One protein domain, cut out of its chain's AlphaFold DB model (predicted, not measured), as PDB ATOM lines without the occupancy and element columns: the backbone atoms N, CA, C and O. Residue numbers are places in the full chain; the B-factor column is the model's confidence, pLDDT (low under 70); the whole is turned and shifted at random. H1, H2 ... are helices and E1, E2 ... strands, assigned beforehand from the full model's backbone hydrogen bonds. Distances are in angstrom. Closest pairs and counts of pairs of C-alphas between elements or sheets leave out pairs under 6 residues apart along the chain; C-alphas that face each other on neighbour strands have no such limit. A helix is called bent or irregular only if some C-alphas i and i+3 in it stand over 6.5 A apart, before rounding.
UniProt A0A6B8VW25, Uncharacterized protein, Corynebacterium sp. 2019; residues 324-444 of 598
ATOM      1  N   PHE A 324     153.953 125.754 113.084       84.69
ATOM      2  CA  PHE A 324     154.303 124.335 113.061       84.69
ATOM      3  C   PHE A 324     153.441 123.586 112.051       84.69
ATOM      4  O   PHE A 324     153.952 122.931 111.139       84.69
ATOM      5  N   ARG A 325     152.120 123.735 112.176       82.75
ATOM      6  CA  ARG A 325     151.162 123.014 111.343       82.75
ATOM      7  C   ARG A 325     151.129 123.518 109.907       82.75
ATOM      8  O   ARG A 325     150.934 122.723 108.986       82.75
ATOM      9  N   GLU A 326     151.256 124.826 109.702       81.75
ATOM     10  CA  GLU A 326     151.214 125.426 108.367       81.75
ATOM     11  C   GLU A 326     152.466 125.069 107.560       81.75
ATOM     12  O   GLU A 326     152.340 124.493 106.476       81.75
ATOM     13  N   VAL A 327     153.664 125.276 108.120       84.81
ATOM     14  CA  VAL A 327     154.919 124.915 107.442       84.81
ATOM     15  C   VAL A 327     155.018 123.403 107.246       84.81
ATOM     16  O   VAL A 327     155.352 122.946 106.153       84.81
ATOM     17  N   GLY A 328     154.650 122.607 108.256       84.06
ATOM     18  CA  GLY A 328     154.658 121.149 108.142       84.06
ATOM     19  C   GLY A 328     153.726 120.625 107.045       84.06
ATOM     20  O   GLY A 328     154.087 119.704 106.308       84.06
ATOM     21  N   ARG A 329     152.545 121.235 106.871       83.06
ATOM     22  CA  ARG A 329     151.622 120.899 105.777       83.06
ATOM     23  C   ARG A 329     152.202 121.268 104.417       83.06
ATOM     24  O   ARG A 329     152.134 120.445 103.508       83.06
ATOM     25  N   GLU A 330     152.756 122.471 104.279       82.94
ATOM     26  CA  GLU A 330     153.279 122.953 102.999       82.94
ATOM     27  C   GLU A 330     154.532 122.192 102.547       82.94
ATOM     28  O   GLU A 330     154.649 121.862 101.366       82.94
ATOM     29  N   LEU A 331     155.438 121.845 103.469       84.19
ATOM     30  CA  LEU A 331     156.582 120.972 103.174       84.19
ATOM     31  C   LEU A 331     156.109 119.612 102.639       84.19
ATOM     32  O   LEU A 331     156.594 119.137 101.610       84.19
ATOM     33  N   ASN A 332     155.091 119.031 103.277       81.38
ATOM     34  CA  ASN A 332     154.540 117.735 102.889       81.38
ATOM     35  C   ASN A 332     153.725 117.765 101.584       81.38
ATOM     36  O   ASN A 332     153.667 116.750 100.885       81.38
ATOM     37  N   SER A 333     153.115 118.898 101.223       76.62
ATOM     38  CA  SER A 333     152.287 119.024 100.014       76.62
ATOM     39  C   SER A 333     153.071 119.300  98.725       76.62
ATOM     40  O   SER A 333     152.477 119.305  97.650       76.62
ATOM     41  N   ARG A 334     154.387 119.549  98.788       75.19
ATOM     42  CA  ARG A 334     155.203 119.871  97.600       75.19
ATOM     43  C   ARG A 334     155.415 118.661  96.700       75.19
ATOM     44  O   ARG A 334     156.096 117.725  97.102       75.19
ATOM     45  N   GLU A 335     154.912 118.694  95.469       69.88
ATOM     46  CA  GLU A 335     155.064 117.590  94.504       69.88
ATOM     47  C   GLU A 335     156.479 117.495  93.908       69.88
ATOM     48  O   GLU A 335     156.985 116.395  93.678       69.88
ATOM     49  N   ASN A 336     157.152 118.634  93.693       78.38
ATOM     50  CA  ASN A 336     158.510 118.660  93.154       78.38
ATOM     51  C   ASN A 336     159.530 118.256  94.228       78.38
ATOM     52  O   ASN A 336     159.768 118.983  95.194       78.38
ATOM     53  N   ARG A 337     160.176 117.106  94.017       75.25
ATOM     54  CA  ARG A 337     161.164 116.534  94.938       75.25
ATOM     55  C   ARG A 337     162.334 117.473  95.224       75.25
ATOM     56  O   ARG A 337     162.677 117.663  96.383       75.25
ATOM     57  N   ARG A 338     162.928 118.071  94.187       78.94
ATOM     58  CA  ARG A 338     164.110 118.931  94.351       78.94
ATOM     59  C   ARG A 338     163.765 120.195  95.133       78.94
ATOM     60  O   ARG A 338     164.531 120.631  95.979       78.94
ATOM     61  N   GLU A 339     162.593 120.770  94.878       79.25
ATOM     62  CA  GLU A 339     162.122 121.944  95.620       79.25
ATOM     63  C   GLU A 339     161.783 121.616  97.073       79.25
ATOM     64  O   GLU A 339     162.004 122.456  97.942       79.25
ATOM     65  N   ARG A 340     161.252 120.412  97.332       82.94
ATOM     66  CA  ARG A 340     160.995 119.921  98.687       82.94
ATOM     67  C   ARG A 340     162.297 119.771  99.469       82.94
ATOM     68  O   ARG A 340     162.396 120.360 100.533       82.94
ATOM     69  N   GLU A 341     163.297 119.084  98.916       84.06
ATOM     70  CA  GLU A 341     164.613 118.906  99.556       84.06
ATOM     71  C   GLU A 341     165.273 120.266  99.870       84.06
ATOM     72  O   GLU A 341     165.769 120.478 100.976       84.06
ATOM     73  N   ILE A 342     165.208 121.227  98.937       84.12
ATOM     74  CA  ILE A 342     165.710 122.598  99.154       84.12
ATOM     75  C   ILE A 342     164.947 123.298 100.288       84.12
ATOM     76  O   ILE A 342     165.564 123.946 101.130       84.12
ATOM     77  N   ALA A 343     163.616 123.180 100.323       86.44
ATOM     78  CA  ALA A 343     162.792 123.793 101.364       86.44
ATOM     79  C   ALA A 343     163.045 123.176 102.745       86.44
ATOM     80  O   ALA A 343     163.188 123.905 103.722       86.44
ATOM     81  N   GLU A 344     163.120 121.849 102.829       88.31
ATOM     82  CA  GLU A 344     163.381 121.121 104.072       88.31
ATOM     83  C   GLU A 344     164.750 121.490 104.644       88.31
ATOM     84  O   GLU A 344     164.842 121.847 105.820       88.31
ATOM     85  N   ARG A 345     165.793 121.490 103.803       88.56
ATOM     86  CA  ARG A 345     167.151 121.862 104.214       88.56
ATOM     87  C   ARG A 345     167.225 123.315 104.672       88.56
ATOM     88  O   ARG A 345     167.737 123.588 105.750       88.56
ATOM     89  N   TRP A 346     166.631 124.230 103.909       89.75
ATOM     90  CA  TRP A 346     166.583 125.646 104.262       89.75
ATOM     91  C   TRP A 346     165.921 125.918 105.601       89.75
ATOM     92  O   TRP A 346     166.475 126.638 106.424       89.75
ATOM     93  N   ILE A 347     164.722 125.375 105.813       91.44
ATOM     94  CA  ILE A 347     163.983 125.643 107.043       91.44
ATOM     95  C   ILE A 347     164.698 125.016 108.231       91.44
ATOM     96  O   ILE A 347     164.804 125.672 109.265       91.44
ATOM     97  N   LEU A 348     165.245 123.809 108.071       90.44
ATOM     98  CA  LEU A 348     166.048 123.181 109.110       90.44
ATOM     99  C   LEU A 348     167.257 124.046 109.472       90.44
ATOM    100  O   LEU A 348     167.418 124.387 110.642       90.44
ATOM    101  N   ASP A 349     168.055 124.456 108.486       88.94
ATOM    102  CA  ASP A 349     169.250 125.265 108.723       88.94
ATOM    103  C   ASP A 349     168.896 126.634 109.305       88.94
ATOM    104  O   ASP A 349     169.500 127.051 110.297       88.94
ATOM    105  N   PHE A 350     167.882 127.312 108.756       90.75
ATOM    106  CA  PHE A 350     167.430 128.617 109.234       90.75
ATOM    107  C   PHE A 350     166.965 128.568 110.685       90.75
ATOM    108  O   PHE A 350     167.413 129.374 111.506       90.75
ATOM    109  N   VAL A 351     166.091 127.614 111.015       91.62
ATOM    110  CA  VAL A 351     165.574 127.439 112.374       91.62
ATOM    111  C   VAL A 351     166.707 127.061 113.321       91.62
ATOM    112  O   VAL A 351     166.829 127.675 114.381       91.62
ATOM    113  N   ALA A 352     167.565 126.112 112.942       90.00
ATOM    114  CA  ALA A 352     168.678 125.659 113.767       90.00
ATOM    115  C   ALA A 352     169.725 126.765 114.019       90.00
ATOM    116  O   ALA A 352     170.272 126.871 115.115       90.00
ATOM    117  N   GLY A 353     169.981 127.617 113.024       87.44
ATOM    118  CA  GLY A 353     170.964 128.701 113.088       87.44
ATOM    119  C   GLY A 353     170.492 129.983 113.780       87.44
ATOM    120  O   GLY A 353     171.322 130.839 114.075       87.44
ATOM    121  N   ASN A 354     169.191 130.138 114.057       86.50
ATOM    122  CA  ASN A 354     168.604 131.371 114.601       86.50
ATOM    123  C   ASN A 354     167.942 131.159 115.976       86.50
ATOM    124  O   ASN A 354     166.751 131.428 116.168       86.50
ATOM    125  N   GLY A 355     168.720 130.701 116.959       85.00
ATOM    126  CA  GLY A 355     168.295 130.511 118.354       85.00
ATOM    127  C   GLY A 355     167.840 131.792 119.065       85.00
ATOM    128  O   GLY A 355     167.026 131.725 119.979       85.00
ATOM    129  N   ARG A 356     168.285 132.974 118.614       83.00
ATOM    130  CA  ARG A 356     167.880 134.277 119.187       83.00
ATOM    131  C   ARG A 356     166.367 134.540 119.144       83.00
ATOM    132  O   ARG A 356     165.862 135.323 119.945       83.00
ATOM    133  N   PHE A 357     165.653 133.911 118.209       86.88
ATOM    134  CA  PHE A 357     164.196 133.978 118.121       86.88
ATOM    135  C   PHE A 357     163.577 132.727 118.741       86.88
ATOM    136  O   PHE A 357     164.125 131.642 118.540       86.88
ATOM    137  N   PRO A 358     162.405 132.822 119.398       86.75
ATOM    138  CA  PRO A 358     161.622 131.639 119.740       86.75
ATOM    139  C   PRO A 358     161.405 130.762 118.505       86.75
ATOM    140  O   PRO A 358     161.167 131.285 117.413       86.75
ATOM    141  N   LEU A 359     161.451 129.441 118.666       88.94
ATOM    142  CA  LEU A 359     161.347 128.500 117.549       88.94
ATOM    143  C   LEU A 359     160.142 128.742 116.610       88.94
ATOM    144  O   LEU A 359     160.373 128.791 115.402       88.94
ATOM    145  N   PRO A 360     158.897 128.990 117.081       87.06
ATOM    146  CA  PRO A 360     157.782 129.296 116.172       87.06
ATOM    147  C   PRO A 360     158.012 130.578 115.360       87.06
ATOM    148  O   PRO A 360     157.626 130.660 114.196       87.06
ATOM    149  N   THR A 361     158.685 131.571 115.947       87.19
ATOM    150  CA  THR A 361     159.059 132.810 115.259       87.19
ATOM    151  C   THR A 361     160.139 132.547 114.215       87.19
ATOM    152  O   THR A 361     159.995 132.987 113.079       87.19
ATOM    153  N   ALA A 362     161.187 131.790 114.557       90.00
ATOM    154  CA  ALA A 362     162.233 131.404 113.609       90.00
ATOM    155  C   ALA A 362     161.658 130.611 112.424       90.00
ATOM    156  O   ALA A 362     161.986 130.899 111.275       90.00
ATOM    157  N   LEU A 363     160.746 129.673 112.694       89.56
ATOM    158  CA  LEU A 363     160.061 128.877 111.677       89.56
ATOM    159  C   LEU A 363     159.231 129.760 110.737       89.56
ATOM    160  O   LEU A 363     159.343 129.647 109.517       89.56
ATOM    161  N   ALA A 364     158.456 130.691 111.299       87.75
ATOM    162  CA  ALA A 364     157.642 131.615 110.523       87.75
ATOM    163  C   ALA A 364     158.471 132.551 109.634       87.75
ATOM    164  O   ALA A 364     158.127 132.777 108.472       87.75
ATOM    165  N   LEU A 365     159.570 133.085 110.170       88.62
ATOM    166  CA  LEU A 365     160.481 133.966 109.443       88.62
ATOM    167  C   LEU A 365     161.214 133.210 108.337       88.62
ATOM    168  O   LEU A 365     161.249 133.681 107.203       88.62
ATOM    169  N   GLY A 366     161.734 132.019 108.639       89.44
ATOM    170  CA  GLY A 366     162.402 131.165 107.660       89.44
ATOM    171  C   GLY A 366     161.485 130.798 106.497       89.44
ATOM    172  O   GLY A 366     161.917 130.831 105.344       89.44
ATOM    173  N   TRP A 367     160.206 130.522 106.778       89.31
ATOM    174  CA  TRP A 367     159.212 130.213 105.748       89.31
ATOM    175  C   TRP A 367     158.866 131.419 104.874       89.31
ATOM    176  O   TRP A 367     158.836 131.314 103.649       89.31
ATOM    177  N   GLN A 368     158.662 132.592 105.477       87.31
ATOM    178  CA  GLN A 368     158.420 133.814 104.709       87.31
ATOM    179  C   GLN A 368     159.637 134.200 103.857       87.31
ATOM    180  O   GLN A 368     159.472 134.603 102.707       87.31
ATOM    181  N   LEU A 369     160.857 134.015 104.370       85.25
ATOM    182  CA  LEU A 369     162.091 134.224 103.609       85.25
ATOM    183  C   LEU A 369     162.243 133.229 102.459       85.25
ATOM    184  O   LEU A 369     162.626 133.627 101.361       85.25
ATOM    185  N   TYR A 370     161.880 131.963 102.674       83.88
ATOM    186  CA  TYR A 370     161.840 130.967 101.607       83.88
ATOM    187  C   TYR A 370     160.922 131.412 100.463       83.88
ATOM    188  O   TYR A 370     161.310 131.356  99.299       83.88
ATOM    189  N   HIS A 371     159.718 131.896 100.783       77.81
ATOM    190  CA  HIS A 371     158.774 132.400  99.778       77.81
ATOM    191  C   HIS A 371     159.258 133.688  99.110       77.81
ATOM    192  O   HIS A 371     159.066 133.862  97.908       77.81
ATOM    193  N   ARG A 372     159.923 134.569  99.864       77.12
ATOM    194  CA  ARG A 372     160.493 135.821  99.352       77.12
ATOM    195  C   ARG A 372     161.626 135.578  98.356       77.12
ATOM    196  O   ARG A 372     161.695 136.252  97.331       77.12
ATOM    197  N   TRP A 373     162.534 134.658  98.667       73.19
ATOM    198  CA  TRP A 373     163.752 134.433  97.888       73.19
ATOM    199  C   TRP A 373     163.634 133.302  96.865       73.19
ATOM    200  O   TRP A 373     164.324 133.316  95.845       73.19
ATOM    201  N   GLY A 374     162.743 132.343  97.105       72.94
ATOM    202  CA  GLY A 374     162.530 131.191  96.243       72.94
ATOM    203  C   GLY A 374     163.687 130.188  96.254       72.94
ATOM    204  O   GLY A 374     164.743 130.376  96.861       72.94
ATOM    205  N   THR A 375     163.491 129.087  95.530       72.25
ATOM    206  CA  THR A 375     164.426 127.952  95.491       72.25
ATOM    207  C   THR A 375     165.749 128.256  94.796       72.25
ATOM    208  O   THR A 375     166.728 127.572  95.072       72.25
ATOM    209  N   GLY A 376     165.801 129.271  93.927       65.38
ATOM    210  CA  GLY A 376     167.029 129.665  93.227       65.38
ATOM    211  C   GLY A 376     168.073 130.296  94.150       65.38
ATOM    212  O   GLY A 376     169.256 130.027  94.001       65.38
ATOM    213  N   VAL A 377     167.633 131.092  95.127       65.25
ATOM    214  CA  VAL A 377     168.516 131.728  96.118       65.25
ATOM    215  C   VAL A 377     168.815 130.774  97.266       65.25
ATOM    216  O   VAL A 377     169.957 130.639  97.687       65.25
ATOM    217  N   VAL A 378     167.776 130.110  97.764       73.62
ATOM    218  CA  VAL A 378     167.860 129.233  98.931       73.62
ATOM    219  C   VAL A 378     168.588 127.919  98.622       73.62
ATOM    220  O   VAL A 378     169.251 127.355  99.486       73.62
ATOM    221  N   GLY A 379     168.467 127.416  97.391       69.69
ATOM    222  CA  GLY A 379     169.100 126.173  96.950       69.69
ATOM    223  C   GLY A 379     170.515 126.336  96.391       69.69
ATOM    224  O   GLY A 379     171.063 125.353  95.895       69.69
ATOM    225  N   ASP A 380     171.083 127.544  96.419       69.62
ATOM    226  CA  ASP A 380     172.428 127.835  95.914       69.62
ATOM    227  C   ASP A 380     173.499 127.296  96.887       69.62
ATOM    228  O   ASP A 380     173.597 127.773  98.022       69.62
ATOM    229  N   PRO A 381     174.340 126.328  96.471       66.88
ATOM    230  CA  PRO A 381     175.382 125.763  97.326       66.88
ATOM    231  C   PRO A 381     176.403 126.795  97.818       66.88
ATOM    232  O   PRO A 381     176.958 126.625  98.899       66.88
ATOM    233  N   SER A 382     176.636 127.879  97.067       63.00
ATOM    234  CA  SER A 382     177.570 128.946  97.462       63.00
ATOM    235  C   SER A 382     177.068 129.786  98.643       63.00
ATOM    236  O   SER A 382     177.816 130.585  99.205       63.00
ATOM    237  N   ARG A 383     175.800 129.600  99.030       62.62
ATOM    238  CA  ARG A 383     175.091 130.381 100.049       62.62
ATOM    239  C   ARG A 383     174.725 129.560 101.282       62.62
ATOM    240  O   ARG A 383     173.976 130.038 102.127       62.62
ATOM    241  N   GLN A 384     175.254 128.341 101.416       59.84
ATOM    242  CA  GLN A 384     174.949 127.457 102.549       59.84
ATOM    243  C   GLN A 384     175.309 128.080 103.909       59.84
ATOM    244  O   GLN A 384     174.566 127.908 104.873       59.84
ATOM    245  N   ASP A 385     176.365 128.897 103.972       65.62
ATOM    246  CA  ASP A 385     176.799 129.559 105.211       65.62
ATOM    247  C   ASP A 385     176.037 130.865 105.525       65.62
ATOM    248  O   ASP A 385     176.231 131.463 106.586       65.62
ATOM    249  N   TRP A 386     175.142 131.327 104.640       69.19
ATOM    250  CA  TRP A 386     174.459 132.622 104.790       69.19
ATOM    251  C   TRP A 386     173.509 132.687 105.977       69.19
ATOM    252  O   TRP A 386     173.249 133.767 106.498       69.19
ATOM    253  N   VAL A 387     172.960 131.557 106.418       69.06
ATOM    254  CA  VAL A 387     171.915 131.536 107.449       69.06
ATOM    255  C   VAL A 387     172.335 132.274 108.725       69.06
ATOM    256  O   VAL A 387     171.518 132.969 109.333       69.06
ATOM    257  N   GLY A 388     173.608 132.149 109.116       64.19
ATOM    258  CA  GLY A 388     174.154 132.803 110.305       64.19
ATOM    259  C   GLY A 388     174.400 134.304 110.141       64.19
ATOM    260  O   GLY A 388     174.472 135.007 111.146       64.19
ATOM    261  N   THR A 389     174.494 134.797 108.901       68.94
ATOM    262  CA  THR A 389     174.808 136.194 108.562       68.94
ATOM    263  C   THR A 389     173.566 137.019 108.218       68.94
ATOM    264  O   THR A 389     173.679 138.189 107.858       68.94
ATOM    265  N   ILE A 390     172.365 136.430 108.289       78.44
ATOM    266  CA  ILE A 390     171.116 137.145 108.011       78.44
ATOM    267  C   ILE A 390     170.802 138.096 109.172       78.44
ATOM    268  O   ILE A 390     170.341 137.708 110.255       78.44
ATOM    269  N   GLU A 391     171.011 139.383 108.916       80.88
ATOM    270  CA  GLU A 391     170.619 140.467 109.807       80.88
ATOM    271  C   GLU A 391     169.112 140.720 109.715       80.88
ATOM    272  O   GLU A 391     168.611 141.403 108.817       80.88
ATOM    273  N   LEU A 392     168.386 140.167 110.685       86.25
ATOM    274  CA  LEU A 392     166.943 140.291 110.800       86.25
ATOM    275  C   LEU A 392     166.587 140.851 112.174       86.25
ATOM    276  O   LEU A 392     166.975 140.277 113.193       86.25
ATOM    277  N   ARG A 393     165.846 141.961 112.207       87.06
ATOM    278  CA  ARG A 393     165.442 142.632 113.453       87.06
ATOM    279  C   ARG A 393     164.022 143.157 113.350       87.06
ATOM    280  O   ARG A 393     163.498 143.343 112.250       87.06
ATOM    281  N   SER A 394     163.396 143.391 114.498       87.38
ATOM    282  CA  SER A 394     162.073 144.012 114.522       87.38
ATOM    283  C   SER A 394     162.146 145.467 114.039       87.38
ATOM    284  O   SER A 394     163.152 146.150 114.230       87.38
ATOM    285  N   ALA A 395     161.068 145.984 113.449       82.88
ATOM    286  CA  ALA A 395     160.991 147.385 113.025       82.88
ATOM    287  C   ALA A 395     161.248 148.360 114.192       82.88
ATOM    288  O   ALA A 395     161.842 149.423 114.011       82.88
ATOM    289  N   ALA A 396     160.843 147.979 115.409       84.50
ATOM    290  CA  ALA A 396     161.119 148.739 116.624       84.50
ATOM    291  C   ALA A 396     162.616 148.755 116.974       84.50
ATOM    292  O   ALA A 396     163.152 149.814 117.295       84.50
ATOM    293  N   GLU A 397     163.304 147.614 116.880       84.38
ATOM    294  CA  GLU A 397     164.753 147.533 117.102       84.38
ATOM    295  C   GLU A 397     165.540 148.324 116.063       84.38
ATOM    296  O   GLU A 397     166.449 149.068 116.429       84.38
ATOM    297  N   TRP A 398     165.169 148.215 114.786       86.00
ATOM    298  CA  TRP A 398     165.766 149.023 113.726       86.00
ATOM    299  C   TRP A 398     165.627 150.513 114.027       86.00
ATOM    300  O   TRP A 398     166.622 151.236 113.991       86.00
ATOM    301  N   LYS A 399     164.433 150.950 114.440       81.56
ATOM    302  CA  LYS A 399     164.163 152.341 114.817       81.56
ATOM    303  C   LYS A 399     165.034 152.832 115.968       81.56
ATOM    304  O   LYS A 399     165.566 153.935 115.885       81.56
ATOM    305  N   VAL A 400     165.200 152.031 117.021       82.50
ATOM    306  CA  VAL A 400     166.087 152.369 118.151       82.50
ATOM    307  C   VAL A 400     167.540 152.499 117.694       82.50
ATOM    308  O   VAL A 400     168.258 153.368 118.173       82.50
ATOM    309  N   ARG A 401     167.956 151.685 116.720       78.25
ATOM    310  CA  ARG A 401     169.300 151.702 116.126       78.25
ATOM    311  C   ARG A 401     169.495 152.801 115.072       78.25
ATOM    312  O   ARG A 401     170.513 152.808 114.393       78.25
ATOM    313  N   GLY A 402     168.529 153.704 114.897       72.06
ATOM    314  CA  GLY A 402     168.611 154.798 113.928       72.06
ATOM    315  C   GLY A 402     168.228 154.424 112.496       72.06
ATOM    316  O   GLY A 402     168.531 155.179 111.573       72.06
ATOM    317  N   TRP A 403     167.552 153.294 112.286       80.44
ATOM    318  CA  TRP A 403     167.112 152.818 110.975       80.44
ATOM    319  C   TRP A 403     165.592 152.886 110.831       80.44
ATOM    320  O   TRP A 403     164.854 152.649 111.782       80.44
ATOM    321  N   VAL A 404     165.095 153.179 109.637       73.38
ATOM    322  CA  VAL A 404     163.660 153.167 109.320       73.38
ATOM    323  C   VAL A 404     163.390 152.282 108.112       73.38
ATOM    324  O   VAL A 404     164.254 152.192 107.240       73.38
ATOM    325  N   PRO A 405     162.215 151.636 108.026       68.88
ATOM    326  CA  PRO A 405     161.849 150.854 106.853       68.88
ATOM    327  C   PRO A 405     161.885 151.717 105.590       68.88
ATOM    328  O   PRO A 405     161.489 152.888 105.610       68.88
ATOM    329  N   ARG A 406     162.350 151.136 104.486       68.69
ATOM    330  CA  ARG A 406     162.192 151.729 103.160       68.69
ATOM    331  C   ARG A 406     160.709 151.775 102.766       68.69
ATOM    332  O   ARG A 406     159.945 150.923 103.212       68.69
ATOM    333  N   PRO A 407     160.294 152.703 101.886       56.34
ATOM    334  CA  PRO A 407     158.922 152.731 101.367       56.34
ATOM    335  C   PRO A 407     158.502 151.434 100.653       56.34
ATOM    336  O   PRO A 407     157.333 151.071 100.684       56.34
ATOM    337  N   ASP A 408     159.461 150.740 100.034       59.16
ATOM    338  CA  ASP A 408     159.296 149.480  99.301       59.16
ATOM    339  C   ASP A 408     159.664 148.233 100.128       59.16
ATOM    340  O   ASP A 408     159.749 147.132  99.582       59.16
ATOM    341  N   ALA A 409     159.895 148.390 101.434       66.69
ATOM    342  CA  ALA A 409     160.295 147.300 102.314       66.69
ATOM    343  C   ALA A 409     159.239 146.188 102.376       66.69
ATOM    344  O   ALA A 409     158.057 146.436 102.633       66.69
ATOM    345  N   VAL A 410     159.684 144.941 102.213       73.25
ATOM    346  CA  VAL A 410     158.823 143.765 102.385       73.25
ATOM    347  C   VAL A 410     158.986 143.244 103.809       73.25
ATOM    348  O   VAL A 410     159.903 142.481 104.110       73.25
ATOM    349  N   GLU A 411     158.087 143.677 104.688       81.00
ATOM    350  CA  GLU A 411     158.044 143.240 106.083       81.00
ATOM    351  C   GLU A 411     157.687 141.755 106.208       81.00
ATOM    352  O   GLU A 411     156.753 141.262 105.570       81.00
ATOM    353  N   LEU A 412     158.394 141.061 107.097       85.25
ATOM    354  CA  LEU A 412     158.043 139.721 107.550       85.25
ATOM    355  C   LEU A 412     157.192 139.851 108.813       85.25
ATOM    356  O   LEU A 412     157.604 140.500 109.777       85.25
ATOM    357  N   VAL A 413     156.010 139.241 108.830       83.56
ATOM    358  CA  VAL A 413     155.037 139.431 109.915       83.56
ATOM    359  C   VAL A 413     154.886 138.147 110.709       83.56
ATOM    360  O   VAL A 413     154.620 137.087 110.149       83.56
ATOM    361  N   VAL A 414     155.044 138.231 112.027       81.50
ATOM    362  CA  VAL A 414     154.947 137.070 112.917       81.50
ATOM    363  C   VAL A 414     154.067 137.407 114.117       81.50
ATOM    364  O   VAL A 414     154.185 138.512 114.657       81.50
ATOM    365  N   PRO A 415     153.206 136.491 114.592       70.31
ATOM    366  CA  PRO A 415     152.529 136.691 115.864       70.31
ATOM    367  C   PRO A 415     153.541 136.676 117.021       70.31
ATOM    368  O   PRO A 415     154.350 135.763 117.170       70.31
ATOM    369  N   SER A 416     153.485 137.692 117.878       69.12
ATOM    370  CA  SER A 416     154.118 137.655 119.200       69.12
ATOM    371  C   SER A 416     153.415 136.647 120.107       69.12
ATOM    372  O   SER A 416     152.231 136.358 119.934       69.12
ATOM    373  N   GLY A 417     154.094 136.226 121.181       58.69
ATOM    374  CA  GLY A 417     153.499 135.413 122.253       58.69
ATOM    375  C   GLY A 417     152.296 136.053 122.973       58.69
ATOM    376  O   GLY A 417     151.663 135.405 123.797       58.69
ATOM    377  N   HIS A 418     151.949 137.309 122.664       58.62
ATOM    378  CA  HIS A 418     150.750 138.001 123.157       58.62
ATOM    379  C   HIS A 418     149.672 138.201 122.075       58.62
ATOM    380  O   HIS A 418     148.749 138.990 122.273       58.62
ATOM    381  N   GLY A 419     149.801 137.543 120.917       58.50
ATOM    382  CA  GLY A 419     148.843 137.628 119.811       58.50
ATOM    383  C   GLY A 419     148.877 138.946 119.028       58.50
ATOM    384  O   GLY A 419     147.975 139.207 118.238       58.50
ATOM    385  N   ARG A 420     149.890 139.797 119.242       69.62
ATOM    386  CA  ARG A 420     150.119 141.016 118.443       69.62
ATOM    387  C   ARG A 420     151.066 140.737 117.290       69.62
ATOM    388  O   ARG A 420     152.021 139.990 117.478       69.62
ATOM    389  N   GLU A 421     150.853 141.391 116.160       80.06
ATOM    390  CA  GLU A 421     151.764 141.341 115.018       80.06
ATOM    391  C   GLU A 421     153.105 142.002 115.362       80.06
ATOM    392  O   GLU A 421     153.155 143.083 115.954       80.06
ATOM    393  N   VAL A 422     154.197 141.326 115.013       82.75
ATOM    394  CA  VAL A 422     155.556 141.861 115.072       82.75
ATOM    395  C   VAL A 422     156.116 141.858 113.663       82.75
ATOM    396  O   VAL A 422     156.097 140.835 112.979       82.75
ATOM    397  N   HIS A 423     156.626 143.015 113.260       86.62
ATOM    398  CA  HIS A 423     157.166 143.257 111.931       86.62
ATOM    399  C   HIS A 423     158.682 143.147 112.000       86.62
ATOM    400  O   HIS A 423     159.322 143.883 112.759       86.62
ATOM    401  N   TYR A 424     159.240 142.229 111.225       88.75
ATOM    402  CA  TYR A 424     160.669 142.033 111.056       88.75
ATOM    403  C   TYR A 424     161.099 142.495 109.671       88.75
ATOM    404  O   TYR A 424     160.369 142.356 108.692       88.75
ATOM    405  N   LEU A 425     162.299 143.051 109.607       84.88
ATOM    406  CA  LEU A 425     162.887 143.613 108.400       84.88
ATOM    407  C   LEU A 425     164.321 143.118 108.280       84.88
ATOM    408  O   LEU A 425     165.030 143.016 109.292       84.88
ATOM    409  N   LEU A 426     164.740 142.833 107.050       83.94
ATOM    410  CA  LEU A 426     166.142 142.588 106.752       83.94
ATOM    411  C   LEU A 426     166.916 143.902 106.773       83.94
ATOM    412  O   LEU A 426     166.357 144.990 106.629       83.94
ATOM    413  N   ARG A 427     168.236 143.780 106.875       78.00
ATOM    414  CA  ARG A 427     169.171 144.886 106.669       78.00
ATOM    415  C   ARG A 427     168.887 145.684 105.389       78.00
ATOM    416  O   ARG A 427     168.914 146.912 105.428       78.00
ATOM    417  N   ASP A 428     168.579 144.988 104.297       72.75
ATOM    418  CA  ASP A 428     168.325 145.583 102.978       72.75
ATOM    419  C   ASP A 428     166.986 146.333 102.897       72.75
ATOM    420  O   ASP A 428     166.783 147.166 102.009       72.75
ATOM    421  N   ASP A 429     166.082 146.078 103.846       72.12
ATOM    422  CA  ASP A 429     164.757 146.693 103.907       72.12
ATOM    423  C   ASP A 429     164.749 148.026 104.676       72.12
ATOM    424  O   ASP A 429     163.702 148.665 104.784       72.12
ATOM    425  N   VAL A 430     165.883 148.467 105.234       68.38
ATOM    426  CA  VAL A 430     165.947 149.645 106.115       68.38
ATOM    427  C   VAL A 430     166.984 150.687 105.675       68.38
ATOM    428  O   VAL A 430     168.058 150.369 105.173       68.38
ATOM    429  N   LEU A 431     166.679 151.968 105.905       64.19
ATOM    430  CA  LEU A 431     167.540 153.127 105.639       64.19
ATOM    431  C   LEU A 431     167.968 153.798 106.937       64.19
ATOM    432  O   LEU A 431     167.234 153.783 107.921       64.19
ATOM    433  N   ILE A 432     169.123 154.462 106.923       69.50
ATOM    434  CA  ILE A 432     169.577 155.275 108.056       69.50
ATOM    435  C   ILE A 432     168.695 156.522 108.166       69.50
ATOM    436  O   ILE A 432     168.706 157.376 107.277       69.50
ATOM    437  N   ALA A 433     167.978 156.649 109.278       65.62
ATOM    438  CA  ALA A 433     167.288 157.872 109.679       65.62
ATOM    439  C   ALA A 433     168.123 158.711 110.656       65.62
ATOM    440  O   ALA A 433     168.122 159.936 110.556       65.62
ATOM    441  N   ASP A 434     168.858 158.062 111.563       72.25
ATOM    442  CA  ASP A 434     169.754 158.698 112.531       72.25
ATOM    443  C   ASP A 434     171.162 158.107 112.398       72.25
ATOM    444  O   ASP A 434     171.418 156.950 112.732       72.25
ATOM    445  N   ARG A 435     172.081 158.924 111.873       57.81
ATOM    446  CA  ARG A 435     173.460 158.513 111.589       57.81
ATOM    447  C   ARG A 435     174.268 158.229 112.851       57.81
ATOM    448  O   ARG A 435     175.117 157.347 112.801       57.81
ATOM    449  N   LEU A 436     174.032 158.949 113.948       60.16
ATOM    450  CA  LEU A 436     174.806 158.761 115.177       60.16
ATOM    451  C   LEU A 436     174.405 157.444 115.844       60.16
ATOM    452  O   LEU A 436     175.265 156.603 116.098       60.16
ATOM    453  N   ALA A 437     173.097 157.217 115.992       64.31
ATOM    454  CA  ALA A 437     172.565 155.967 116.529       64.31
ATOM    455  C   ALA A 437     172.950 154.749 115.664       64.31
ATOM    456  O   ALA A 437     173.283 153.690 116.196       64.31
ATOM    457  N   ALA A 438     172.977 154.896 114.334       63.25
ATOM    458  CA  ALA A 438     173.396 153.825 113.428       63.25
ATOM    459  C   ALA A 438     174.894 153.489 113.532       63.25
ATOM    460  O   ALA A 438     175.262 152.318 113.418       63.25
ATOM    461  N   LEU A 439     175.759 154.487 113.756       61.16
ATOM    462  CA  LEU A 439     177.200 154.286 113.947       61.16
ATOM    463  C   LEU A 439     177.511 153.626 115.294       61.16
ATOM    464  O   LEU A 439     178.279 152.667 115.331       61.16
ATOM    465  N   GLU A 440     176.876 154.085 116.374       66.25
ATOM    466  CA  GLU A 440     176.983 153.454 117.697       66.25
ATOM    467  C   GLU A 440     176.491 152.002 117.650       66.25
ATOM    468  O   GLU A 440     177.147 151.096 118.154       66.25
ATOM    469  N   SER A 441     175.391 151.761 116.935       62.03
ATOM    470  CA  SER A 441     174.821 150.430 116.758       62.03
ATOM    471  C   SER A 441     175.717 149.461 115.974       62.03
ATOM    472  O   SER A 441     175.721 148.276 116.299       62.03
ATOM    473  N   LYS A 442     176.468 149.934 114.966       60.09
ATOM    474  CA  LYS A 442     177.441 149.114 114.212       60.09
ATOM    475  C   LYS A 442     178.681 148.754 115.041       60.09
ATOM    476  O   LYS A 442     179.354 147.780 114.724       60.09
ATOM    477  N   ALA A 443     179.000 149.545 116.066       46.28
ATOM    478  CA  ALA A 443     180.115 149.279 116.972       46.28
ATOM    479  C   ALA A 443     179.762 148.253 118.069       46.28
ATOM    480  O   ALA A 443     180.661 147.693 118.698       46.28
ATOM    481  N   GLU A 444     178.473 147.987 118.301       59.56
ATOM    482  CA  GLU A 444     178.028 146.922 119.200       59.56
ATOM    483  C   GLU A 444     178.252 145.546 118.563       59.56
ATOM    484  O   GLU A 444     177.818 145.290 117.440       59.56
TER     485      GLU A 444
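This is residues 324 to 444 of the 598 residues of an uncharacterized protein of Corynebacterium sp. 2019 (UniProt A0A6B8VW25). A small three-stranded sheet, E1 E4 E3, stands between two lobes: over one face is H3 of a loose up-and-down bundle, H1 H2 H3, with H4 packed on residues 349 to 353 of H2, and over the opposite face is the short helix H5. Beside H5 lies the strand pair E2 E5, with H6 at that far end of the domain. The printed part has 121 residues, with six named helices and five named strands in the order H1 H2 H3 H4 E1 H5 E2 E3 E4 E5 H6. Both sheets are antiparallel, and the class is mixed, helices and strands. The whole is compact, with a radius of gyration of the C-alphas of 15.5 A and spans of 49 by 37 by 27 A.

Inner strand E4, residues 421 to 426, forms a hairpin with E3, residues 412 to 415; N 414 and O 422 are within hydrogen-bond range at 3.0 A. Its pairing is staggered, with residues 424 to 426 beside E1, residues 392 to 394, where N 425 and O 393 are 2.9 A apart. H3, residues 359 to 378, is on the sheet at a height of 10.0 A, along the strands at 17 degrees to E3 on the local plane; the closest C-alphas, of Thr 361 and Val 414, are 6.4 A apart. H3 is irregular, with C-alphas 372 and 375 9.6 A apart and a kink of 75 degrees near residue 372. H2, residues 337 to 353, touches H3 at a steep tilt of 44 degrees, opposite ways; the closest C-alphas, of Val 351 and Ala 362, are 5.3 A apart. H1, residues 324 to 333, only just touches H2, with 3 pairs of C-alphas within 8 A, the closest being Leu 331 and Arg 340 at 6.4 A. H4, residues 381 to 389, touches H2, with C-alphas 350 and 387 closest at 5.6 A; it is irregular, with C-alphas 382 and 385 7.8 A apart. On the opposite face from H3, H5, residues 395 to 400, is across the strands, 6.1 A over the sheet. E2, residues 403 to 405, and E5, residues 430 to 432, are antiparallel neighbours, with N 404 and O 431 2.8 A apart. H6, residues 435 to 443, is close to H5 but not clearly touching, with C-alphas 400 and 437 closest at 7.6 A. Every O i to N i+4 pair is within hydrogen-bond range in H1, H2, H5 and H6, against 13 of 16 in H3 and 0 of 5 in H4, which has 3 of 6 O i to N i+3 pairs within range.

H1 begins at C-alpha 324 (154.303, 124.335, 113.061). H2 is 23.9 A long, H3 19.7 A and E4 16.6 A. H6 ends at C-alpha 443 (180.115, 149.279, 116.972).

The two C-alphas farthest apart, of Glu 335 and Leu 436, are 50.1 A apart. The printed part has no cut and no long link. Mean pLDDT of the printed part is 77.0, with 38 residues under 70, among them 379 to 389 and 435 to 444.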